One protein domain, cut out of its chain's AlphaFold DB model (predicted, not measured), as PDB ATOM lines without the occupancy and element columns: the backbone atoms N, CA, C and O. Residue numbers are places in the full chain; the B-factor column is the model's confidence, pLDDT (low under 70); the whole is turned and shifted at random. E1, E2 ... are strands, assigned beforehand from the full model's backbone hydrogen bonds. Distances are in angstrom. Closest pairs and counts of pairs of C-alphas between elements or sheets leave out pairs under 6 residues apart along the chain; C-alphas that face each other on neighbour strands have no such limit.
ATOM      1  N   VAL A   3     111.568 108.900 125.825       80.44
ATOM      2  CA  VAL A   3     112.499 109.605 124.945       80.44
ATOM      3  C   VAL A   3     112.189 109.292 123.494       80.44
ATOM      4  O   VAL A   3     111.716 108.199 123.187       80.44
ATOM      5  N   THR A   4     112.563 110.195 122.597       85.38
ATOM      6  CA  THR A   4     112.614 109.884 121.169       85.38
ATOM      7  C   THR A   4     114.034 109.442 120.819       85.38
ATOM      8  O   THR A   4     115.012 110.164 121.048       85.38
ATOM      9  N   LEU A   5     114.166 108.234 120.273       85.69
ATOM     10  CA  LEU A   5     115.427 107.686 119.782       85.69
ATOM     11  C   LEU A   5     115.506 107.849 118.268       85.69
ATOM     12  O   LEU A   5     114.619 107.416 117.537       85.69
ATOM     13  N   LYS A   6     116.610 108.426 117.787       90.06
ATOM     14  CA  LYS A   6     116.879 108.590 116.353       90.06
ATOM     15  C   LYS A   6     118.172 107.893 115.958       90.06
ATOM     16  O   LYS A   6     119.235 108.220 116.485       90.06
ATOM     17  N   ILE A   7     118.109 106.968 115.004       90.56
ATOM     18  CA  ILE A   7     119.287 106.253 114.499       90.56
ATOM     19  C   ILE A   7     120.157 107.213 113.684       90.56
ATOM     20  O   ILE A   7     119.765 107.675 112.604       90.56
ATOM     21  N   LYS A   8     121.370 107.467 114.175       92.56
ATOM     22  CA  LYS A   8     122.414 108.231 113.482       92.56
ATOM     23  C   LYS A   8     123.214 107.338 112.541       92.56
ATOM     24  O   LYS A   8     123.367 107.674 111.373       92.56
ATOM     25  N   GLU A   9     123.640 106.180 113.033       93.12
ATOM     26  CA  GLU A   9     124.465 105.220 112.297       93.12
ATOM     27  C   GLU A   9     124.041 103.787 112.616       93.12
ATOM     28  O   GLU A   9     123.557 103.503 113.713       93.12
ATOM     29  N   ASP A  10     124.222 102.884 111.658       94.44
ATOM     30  CA  ASP A  10     123.886 101.468 111.773       94.44
ATOM     31  C   ASP A  10     124.660 100.630 110.751       94.44
ATOM     32  O   ASP A  10     125.175 101.144 109.755       94.44
ATOM     33  N   ASN A  11     124.705  99.321 110.986       94.06
ATOM     34  CA  ASN A  11     125.201  98.339 110.023       94.06
ATOM     35  C   ASN A  11     124.114  97.345 109.580       94.06
ATOM     36  O   ASN A  11     124.429  96.195 109.257       94.06
ATOM     37  N   PHE A  12     122.843  97.752 109.607       90.94
ATOM     38  CA  PHE A  12     121.737  96.848 109.319       90.94
ATOM     39  C   PHE A  12     121.799  96.390 107.864       90.94
ATOM     40  O   PHE A  12     121.999  97.190 106.947       90.94
ATOM     41  N   LYS A  13     121.616  95.083 107.643       83.56
ATOM     42  CA  LYS A  13     121.539  94.523 106.284       83.56
ATOM     43  C   LYS A  13     120.274  94.982 105.565       83.56
ATOM     44  O   LYS A  13     120.326  95.275 104.375       83.56
ATOM     45  N   ASP A  14     119.170  95.061 106.305       80.12
ATOM     46  CA  ASP A  14     117.886  95.560 105.832       80.12
ATOM     47  C   ASP A  14     117.486  96.804 106.632       80.12
ATOM     48  O   ASP A  14     117.184  96.738 107.824       80.12
ATOM     49  N   LYS A  15     117.511  97.958 105.963       72.75
ATOM     50  CA  LYS A  15     117.216  99.259 106.575       72.75
ATOM     51  C   LYS A  15     115.721  99.538 106.719       72.75
ATOM     52  O   LYS A  15     115.376 100.513 107.378       72.75
ATOM     53  N   GLN A  16     114.851  98.742 106.097       73.06
ATOM     54  CA  GLN A  16     113.398  98.915 106.208       73.06
ATOM     55  C   GLN A  16     112.832  98.239 107.459       73.06
ATOM     56  O   GLN A  16     111.735  98.578 107.890       73.06
ATOM     57  N   LEU A  17     113.595  97.317 108.054       76.19
ATOM     58  CA  LEU A  17     113.152  96.525 109.195       76.19
ATOM     59  C   LEU A  17     113.007  97.355 110.477       76.19
ATOM     60  O   LEU A  17     112.154  97.043 111.295       76.19
ATOM     61  N   VAL A  18     113.822  98.401 110.661       80.19
ATOM     62  CA  VAL A  18     113.825  99.230 111.878       80.19
ATOM     63  C   VAL A  18     113.565 100.694 111.514       80.19
ATOM     64  O   VAL A  18     114.338 101.269 110.739       80.19
ATOM     65  N   PRO A  19     112.536 101.339 112.090       82.69
ATOM     66  CA  PRO A  19     112.308 102.766 111.912       82.69
ATOM     67  C   PRO A  19     113.513 103.597 112.344       82.69
ATOM     68  O   PRO A  19     114.213 103.285 113.304       82.69
ATOM     69  N   ARG A  20     113.764 104.690 111.623       86.81
ATOM     70  CA  ARG A  20     114.898 105.585 111.910       86.81
ATOM     71  C   ARG A  20     114.676 106.464 113.131       86.81
ATOM     72  O   ARG A  20     115.648 107.008 113.648       86.81
ATOM     73  N   GLU A  21     113.429 106.625 113.540       87.31
ATOM     74  CA  GLU A  21     113.004 107.479 114.635       87.31
ATOM     75  C   GLU A  21     111.773 106.853 115.280       87.31
ATOM     76  O   GLU A  21     110.867 106.421 114.565       87.31
ATOM     77  N   PHE A  22     111.785 106.730 116.604       83.12
ATOM     78  CA  PHE A  22     110.698 106.129 117.368       83.12
ATOM     79  C   PHE A  22     110.795 106.522 118.841       83.12
ATOM     80  O   PHE A  22     111.880 106.805 119.358       83.12
ATOM     81  N   ASP A  23     109.656 106.483 119.517       81.69
ATOM     82  CA  ASP A  23     109.587 106.695 120.956       81.69
ATOM     83  C   ASP A  23     109.972 105.414 121.696       81.69
ATOM     84  O   ASP A  23     109.656 104.296 121.279       81.69
ATOM     85  N   ALA A  24     110.700 105.574 122.794       75.94
ATOM     86  CA  ALA A  24     111.152 104.477 123.629       75.94
ATOM     87  C   ALA A  24     111.058 104.847 125.106       75.94
ATOM     88  O   ALA A  24     111.227 106.003 125.504       75.94
ATOM     89  N   GLU A  25     110.855 103.827 125.930       74.94
ATOM     90  CA  GLU A  25     110.930 103.954 127.375       74.94
ATOM     91  C   GLU A  25     112.267 103.396 127.875       74.94
ATOM     92  O   GLU A  25     112.597 102.225 127.690       74.94
ATOM     93  N   ILE A  26     113.069 104.260 128.504       70.56
ATOM     94  CA  ILE A  26     114.316 103.871 129.166       70.56
ATOM     95  C   ILE A  26     114.028 103.547 130.631       70.56
ATOM     96  O   ILE A  26     113.849 104.459 131.449       70.56
ATOM     97  N   GLU A  27     114.026 102.256 130.962       66.19
ATOM     98  CA  GLU A  27     113.943 101.734 132.329       66.19
ATOM     99  C   GLU A  27     115.271 101.094 132.744       66.19
ATOM    100  O   GLU A  27     115.557  99.974 132.332       66.19
ATOM    101  N   GLY A  28     116.075 101.803 133.552       64.31
ATOM    102  CA  GLY A  28     117.055 101.290 134.537       64.31
ATOM    103  C   GLY A  28     117.998 100.120 134.192       64.31
ATOM    104  O   GLY A  28     118.674  99.608 135.082       64.31
ATOM    105  N   THR A  29     118.070  99.673 132.944       61.78
ATOM    106  CA  THR A  29     118.667  98.404 132.535       61.78
ATOM    107  C   THR A  29     119.430  98.583 131.227       61.78
ATOM    108  O   THR A  29     119.235  99.540 130.480       61.78
ATOM    109  N   LYS A  30     120.349  97.655 130.945       66.12
ATOM    110  CA  LYS A  30     121.093  97.640 129.678       66.12
ATOM    111  C   LYS A  30     120.216  97.235 128.490       66.12
ATOM    112  O   LYS A  30     120.723  97.251 127.380       66.12
ATOM    113  N   ILE A  31     118.957  96.839 128.697       60.91
ATOM    114  CA  ILE A  31     118.089  96.342 127.630       60.91
ATOM    115  C   ILE A  31     116.859  97.241 127.518       60.91
ATOM    116  O   ILE A  31     116.083  97.340 128.459       60.91
ATOM    117  N   LEU A  32     116.683  97.887 126.368       71.81
ATOM    118  CA  LEU A  32     115.496  98.680 126.053       71.81
ATOM    119  C   LEU A  32     114.550  97.858 125.184       71.81
ATOM    120  O   LEU A  32     114.995  97.161 124.269       71.81
ATOM    121  N   LYS A  33     113.249  97.977 125.442       72.38
ATOM    122  CA  LYS A  33     112.205  97.448 124.569       72.38
ATOM    123  C   LYS A  33     111.688  98.586 123.699       72.38
ATOM    124  O   LYS A  33     111.213  99.598 124.205       72.38
ATOM    125  N   ILE A  34     111.820  98.429 122.391       71.81
ATOM    126  CA  ILE A  34     111.344  99.394 121.403       71.81
ATOM    127  C   ILE A  34     110.056  98.828 120.829       71.81
ATOM    128  O   ILE A  34     110.080  97.746 120.246       71.81
ATOM    129  N   ILE A  35     108.950  99.547 120.993       71.88
ATOM    130  CA  ILE A  35     107.658  99.183 120.414       71.88
ATOM    131  C   ILE A  35     107.328 100.248 119.380       71.88
ATOM    132  O   ILE A  35     107.201 101.421 119.716       71.88
ATOM    133  N   THR A  36     107.229  99.857 118.117       71.50
ATOM    134  CA  THR A  36     106.978 100.794 117.018       71.50
ATOM    135  C   THR A  36     106.051 100.175 115.982       71.50
ATOM    136  O   THR A  36     105.969  98.955 115.871       71.50
ATOM    137  N   GLU A  37     105.327 101.009 115.242       70.56
ATOM    138  CA  GLU A  37     104.418 100.564 114.187       70.56
ATOM    139  C   GLU A  37     105.098 100.722 112.824       70.56
ATOM    140  O   GLU A  37     105.437 101.828 112.402       70.56
ATOM    141  N   VAL A  38     105.290  99.608 112.119       68.31
ATOM    142  CA  VAL A  38     105.814  99.589 110.748       68.31
ATOM    143  C   VAL A  38     104.766  98.938 109.868       68.31
ATOM    144  O   VAL A  38     104.344  97.820 110.130       68.31
ATOM    145  N   ASN A  39     104.310  99.634 108.824       72.88
ATOM    146  CA  ASN A  39     103.292  99.116 107.900       72.88
ATOM    147  C   ASN A  39     101.993  98.619 108.578       72.88
ATOM    148  O   ASN A  39     101.350  97.710 108.061       72.88
ATOM    149  N   LYS A  40     101.571  99.249 109.686       75.62
ATOM    150  CA  LYS A  40     100.414  98.855 110.522       75.62
ATOM    151  C   LYS A  40     100.607  97.609 111.386       75.62
ATOM    152  O   LYS A  40      99.644  97.116 111.972       75.62
ATOM    153  N   GLU A  41     101.834  97.117 111.492       75.50
ATOM    154  CA  GLU A  41     102.193  96.033 112.396       75.50
ATOM    155  C   GLU A  41     103.006  96.586 113.564       75.50
ATOM    156  O   GLU A  41     103.940  97.368 113.379       75.50
ATOM    157  N   VAL A  42     102.641  96.179 114.778       76.31
ATOM    158  CA  VAL A  42     103.414  96.497 115.979       76.31
ATOM    159  C   VAL A  42     104.625  95.577 116.007       76.31
ATOM    160  O   VAL A  42     104.486  94.363 116.152       76.31
ATOM    161  N   ILE A  43     105.812  96.161 115.885       77.81
ATOM    162  CA  ILE A  43     107.079  95.448 115.959       77.81
ATOM    163  C   ILE A  43     107.757  95.773 117.283       77.81
ATOM    164  O   ILE A  43     107.884  96.931 117.686       77.81
ATOM    165  N   GLU A  44     108.204  94.714 117.945       83.62
ATOM    166  CA  GLU A  44     108.986  94.783 119.164       83.62
ATOM    167  C   GLU A  44     110.454  94.471 118.870       83.62
ATOM    168  O   GLU A  44     110.783  93.416 118.317       83.62
ATOM    169  N   PHE A  45     111.337  95.368 119.300       84.94
ATOM    170  CA  PHE A  45     112.770  95.131 119.297       84.94
ATOM    171  C   PHE A  45     113.342  95.130 120.705       84.94
ATOM    172  O   PHE A  45     112.967  95.929 121.562       84.94
ATOM    173  N   ASN A  46     114.325  94.261 120.897       86.12
ATOM    174  CA  ASN A  46     115.210  94.267 122.043       86.12
ATOM    175  C   ASN A  46     116.478  95.027 121.665       86.12
ATOM    176  O   ASN A  46     117.134  94.691 120.675       86.12
ATOM    177  N   TYR A  47     116.837  96.027 122.457       86.69
ATOM    178  CA  TYR A  47     118.053  96.805 122.277       86.69
ATOM    179  C   TYR A  47     118.994  96.629 123.461       86.69
ATOM    180  O   TYR A  47     118.688  97.051 124.568       86.69
ATOM    181  N   ASP A  48     120.162  96.048 123.219       87.44
ATOM    182  CA  ASP A  48     121.209  95.817 124.209       87.44
ATOM    183  C   ASP A  48     122.248  96.952 124.163       87.44
ATOM    184  O   ASP A  48     123.109  97.011 123.275       87.44
ATOM    185  N   LEU A  49     122.142  97.866 125.126       88.12
ATOM    186  CA  LEU A  49     122.997  99.027 125.329       88.12
ATOM    187  C   LEU A  49     124.427  98.606 125.684       88.12
ATOM    188  O   LEU A  49     124.692  97.961 126.702       88.12
ATOM    189  N   LYS A  50     125.383  99.053 124.868       91.12
ATOM    190  CA  LYS A  50     126.814  98.780 125.047       91.12
ATOM    191  C   LYS A  50     127.586  99.980 125.548       91.12
ATOM    192  O   LYS A  50     128.436  99.816 126.424       91.12
ATOM    193  N   ARG A  51     127.327 101.162 124.989       90.19
ATOM    194  CA  ARG A  51     128.027 102.389 125.370       90.19
ATOM    195  C   ARG A  51     127.080 103.571 125.402       90.19
ATOM    196  O   ARG A  51     126.121 103.643 124.640       90.19
ATOM    197  N   VAL A  52     127.401 104.496 126.292       89.50
ATOM    198  CA  VAL A  52     126.738 105.787 126.434       89.50
ATOM    199  C   VAL A  52     127.810 106.850 126.259       89.50
ATOM    200  O   VAL A  52     128.877 106.745 126.866       89.50
ATOM    201  N   ALA A  53     127.543 107.851 125.429       89.19
ATOM    202  CA  ALA A  53     128.437 108.978 125.223       89.19
ATOM    203  C   ALA A  53     127.649 110.285 125.290       89.19
ATOM    204  O   ALA A  53     126.619 110.434 124.641       89.19
ATOM    205  N   PHE A  54     128.150 111.243 126.062       87.50
ATOM    206  CA  PHE A  54     127.617 112.599 126.087       87.50
ATOM    207  C   PHE A  54     128.423 113.445 125.108       87.50
ATOM    208  O   PHE A  54     129.649 113.492 125.184       87.50
ATOM    209  N   THR A  55     127.733 114.087 124.175       84.62
ATOM    210  CA  THR A  55     128.312 115.103 123.291       84.62
ATOM    211  C   THR A  55     127.792 116.474 123.706       84.62
ATOM    212  O   THR A  55     126.833 116.561 124.468       84.62
ATOM    213  N   GLU A  56     128.380 117.549 123.180       81.44
ATOM    214  CA  GLU A  56     127.902 118.918 123.438       81.44
ATOM    215  C   GLU A  56     126.431 119.125 123.044       81.44
ATOM    216  O   GLU A  56     125.770 120.011 123.574       81.44
ATOM    217  N   GLN A  57     125.921 118.315 122.111       79.31
ATOM    218  CA  GLN A  57     124.603 118.497 121.502       79.31
ATOM    219  C   GLN A  57     123.598 117.420 121.910       79.31
ATOM    220  O   GLN A  57     122.405 117.689 121.926       79.31
ATOM    221  N   ASN A  58     124.051 116.191 122.177       81.50
ATOM    222  CA  ASN A  58     123.171 115.034 122.341       81.50
ATOM    223  C   ASN A  58     123.744 113.999 123.313       81.50
ATOM    224  O   ASN A  58     124.962 113.801 123.395       81.50
ATOM    225  N   LEU A  59     122.847 113.237 123.934       87.69
ATOM    226  CA  LEU A  59     123.164 111.934 124.504       87.69
ATOM    227  C   LEU A  59     123.145 110.885 123.384       87.69
ATOM    228  O   LEU A  59     122.142 110.731 122.689       87.69
ATOM    229  N   LEU A  60     124.257 110.175 123.203       90.88
ATOM    230  CA  LEU A  60     124.397 109.092 122.235       90.88
ATOM    231  C   LEU A  60     124.396 107.730 122.929       90.88
ATOM    232  O   LEU A  60     125.092 107.529 123.929       90.88
ATOM    233  N   LEU A  61     123.657 106.778 122.362       89.75
ATOM    234  CA  LEU A  61     123.579 105.397 122.832       89.75
ATOM    235  C   LEU A  61     124.036 104.456 121.719       89.75
ATOM    236  O   LEU A  61     123.448 104.444 120.644       89.75
ATOM    237  N   GLU A  62     125.060 103.649 121.975       92.06
ATOM    238  CA  GLU A  62     125.497 102.578 121.075       92.06
ATOM    239  C   GLU A  62     125.015 101.232 121.611       92.06
ATOM    240  O   GLU A  62     125.232 100.908 122.786       92.06
ATOM    241  N   GLY A  63     124.445 100.402 120.742       91.44
ATOM    242  CA  GLY A  63     124.004  99.072 121.137       91.44
ATOM    243  C   GLY A  63     123.636  98.173 119.972       91.44
ATOM    244  O   GLY A  63     123.943  98.464 118.817       91.44
ATOM    245  N   ILE A  64     123.041  97.032 120.302       92.12
ATOM    246  CA  ILE A  64     122.672  95.981 119.352       92.12
ATOM    247  C   ILE A  64     121.156  95.820 119.372       92.12
ATOM    248  O   ILE A  64     120.589  95.663 120.447       92.12
ATOM    249  N   ILE A  65     120.519  95.828 118.204       89.94
ATOM    250  CA  ILE A  65     119.087  95.560 118.048       89.94
ATOM    251  C   ILE A  65     118.879  94.116 117.586       89.94
ATOM    252  O   ILE A  65     119.564  93.628 116.680       89.94
ATOM    253  N   ALA A  66     117.893  93.451 118.178       89.56
ATOM    254  CA  ALA A  66     117.344  92.180 117.731       89.56
ATOM    255  C   ALA A  66     115.810  92.214 117.782       89.56
ATOM    256  O   ALA A  66     115.230  92.938 118.589       89.56
ATOM    257  N   ASN A  67     115.152  91.413 116.950       87.69
ATOM    258  CA  ASN A  67     113.742  91.067 117.126       87.69
ATOM    259  C   ASN A  67     113.640  89.615 117.641       87.69
ATOM    260  O   ASN A  67     114.640  89.021 118.045       87.69
ATOM    261  N   HIS A  68     112.436  89.045 117.661       84.44
ATOM    262  CA  HIS A  68     112.221  87.667 118.113       84.44
ATOM    263  C   HIS A  68     112.779  86.600 117.149       84.44
ATOM    264  O   HIS A  68     112.941  85.450 117.550       84.44
ATOM    265  N   GLU A  69     113.082  86.964 115.903       86.69
ATOM    266  CA  GLU A  69     113.552  86.039 114.867       86.69
ATOM    267  C   GLU A  69     115.077  86.060 114.711       86.69
ATOM    268  O   GLU A  69     115.695  85.026 114.460       86.69
ATOM    269  N   GLN A  70     115.700  87.238 114.825       87.81
ATOM    270  CA  GLN A  70     117.102  87.439 114.473       87.81
ATOM    271  C   GLN A  70     117.752  88.664 115.131       87.81
ATOM    272  O   GLN A  70     117.107  89.630 115.544       87.81
ATOM    273  N   LEU A  71     119.087  88.644 115.142       90.19
ATOM    274  CA  LEU A  71     119.915  89.815 115.418       90.19
ATOM    275  C   LEU A  71     119.966  90.710 114.175       90.19
ATOM    276  O   LEU A  71     120.410  90.274 113.114       90.19
ATOM    277  N   ILE A  72     119.540  91.964 114.319       91.44
ATOM    278  CA  ILE A  72     119.438  92.922 113.211       91.44
ATOM    279  C   ILE A  72     120.789  93.588 112.959       91.44
ATOM    280  O   ILE A  72     121.257  93.660 111.822       91.44
ATOM    281  N   GLY A  73     121.440  94.051 114.027       93.06
ATOM    282  CA  GLY A  73     122.764  94.654 113.941       93.06
ATOM    283  C   GLY A  73     123.054  95.645 115.057       93.06
ATOM    284  O   GLY A  73     122.365  95.696 116.070       93.06
ATOM    285  N   ARG A  74     124.109  96.431 114.862       94.38
ATOM    286  CA  ARG A  74     124.570  97.481 115.767       94.38
ATOM    287  C   ARG A  74     124.147  98.848 115.242       94.38
ATOM    288  O   ARG A  74     124.195  99.089 114.037       94.38
ATOM    289  N   CYS A  75     123.798  99.744 116.155       92.88
ATOM    290  CA  CYS A  75     123.424 101.114 115.837       92.88
ATOM    291  C   CYS A  75     123.862 102.107 116.912       92.88
ATOM    292  O   CYS A  75     124.169 101.737 118.048       92.88
ATOM    293  N   ILE A  76     123.855 103.378 116.519       93.00
ATOM    294  CA  ILE A  76     124.047 104.540 117.377       93.00
ATOM    295  C   ILE A  76     122.773 105.380 117.317       93.00
ATOM    296  O   ILE A  76     122.366 105.829 116.241       93.00
ATOM    297  N   PHE A  77     122.167 105.620 118.472       90.75
ATOM    298  CA  PHE A  77     121.032 106.515 118.646       90.75
ATOM    299  C   PHE A  77     121.476 107.861 119.197       90.75
ATOM    300  O   PHE A  77     122.351 107.909 120.057       90.75
ATOM    301  N   SER A  78     120.819 108.937 118.772       91.31
ATOM    302  CA  SER A  78     120.704 110.149 119.582       91.31
ATOM    303  C   SER A  78     119.398 110.121 120.366       91.31
ATOM    304  O   SER A  78     118.361 109.764 119.804       91.31
ATOM    305  N   VAL A  79     119.467 110.514 121.633       87.12
ATOM    306  CA  VAL A  79     118.313 110.671 122.519       87.12
ATOM    307  C   VAL A  79     117.876 112.130 122.491       87.12
ATOM    308  O   VAL A  79     118.687 113.006 122.792       87.12
ATOM    309  N   ASN A  80     116.611 112.366 122.158       82.44
ATOM    310  CA  ASN A  80     115.975 113.675 122.254       82.44
ATOM    311  C   ASN A  80     114.911 113.649 123.359       82.44
ATOM    312  O   ASN A  80     114.300 112.603 123.612       82.44
ATOM    313  N   GLU A  81     114.692 114.796 124.005       67.88
ATOM    314  CA  GLU A  81     113.465 115.002 124.779       67.88
ATOM    315  C   GLU A  81     112.261 114.943 123.815       67.88
ATOM    316  O   GLU A  81     112.396 115.417 122.681       67.88
TER     317      GLU A  81
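What this domain is: This is residues 3 to 81 of the 82 residues of an uncharacterized protein of Xanthomarina gelatinilytica (UniProt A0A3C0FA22). The domain is a small, loosely closed barrel of six strands: one antiparallel sheet curls round until its two edge strands, E2 and E3, come near each other across a gap. E4, the longest strand, bends strongly as it runs through the curled wall, and the hairpins E4 and E5 and E5 and E6 reach toward opposite ends of the long axis. The printed part has 79 residues with six named strands, E1 to E6 along the chain, and no named helix; across the sheet the order is E2, E1, E6, E5, E4, E3, and the class is all strand. The whole is compact, with a radius of gyration of the C-alphas of 11.8 A, and its outline is elongated, spanning 35 by 22 by 22 A.

How they stand to each other: The one sheet runs, strand beside strand, through E2 at residues 21 to 25, E1 at 3 to 10, E6 at 71 to 80, E5 at 59 to 66, E4 at 41 to 54 and E3 at 31 to 38. It is strongly twisted, with C-alphas up to 9.2 A off its best plane, and from edge to edge the way across it turns by 145 degrees. It is a folded sheet, one sheet bent back on itself into two leaves that face each other: E2 and E1 face E5, E4 and E3, with E6 as the hinge. E6 and E5 form an antiparallel hairpin at 156 degrees between their directions, with N 77 and O 61 at 2.8 A. On the other side of E6, E1 is antiparallel at 129 degrees, and N 8 and O 76 are within hydrogen-bond range at 2.8 A. E1 and E2 form a hairpin, in which N 5 and O 22 are 2.8 A apart. E5 and E4 form another hairpin, with N 48 and O 64 at 2.8 A and N 60 and O 53 at 2.8 A. E4 and E3 form a hairpin too, with N 32 and O 47 at 2.8 A. E3, E4, E5 and E6 make a meander, each strand the antiparallel neighbour of the one before. The edge strands E2 and E3 have 12 pairs of C-alphas within 8 A, and their closest C-alphas, those of Ala 24 and Ile 34, are 5.6 A apart. Among the pairs that are apart are E1 and E4 and E3 and E6.

Where its parts are: E1 begins at Val 3, with its C-alpha at (112.499, 109.605, 124.945), and is 19.2 A long from first to last C-alpha. E2, from Glu 21 to Glu 25, measures 13.4 A, and E3, from Ile 31 to Val 38, measures 21.1 A. E4 begins at Glu 41, with its C-alpha at (102.193, 96.033, 112.396), is 33.3 A long and bends by 80 degrees at residue 50. E5, from Leu 59 to Ala 66, is 21.7 A long and bends by 51 degrees at residue 63. E6 is 25.1 A long, bends by 64 degrees at residue 74 and ends at Asn 80, with its C-alpha at (115.975, 113.675, 122.254).

The domain as a whole: The two C-alphas farthest apart are those of Glu 56 and Glu 69, at 36.9 A. The C-alphas of Val 3 and Glu 81, the first and last printed residues, are 5.5 A apart. The printed part has no cut. The link from E1 to E2, 10 residues, is short, and the other four links are tight. The mean pLDDT of the printed part is 82.8; residues 27 to 31, residue 38 and residue 81 are under 70 in this model.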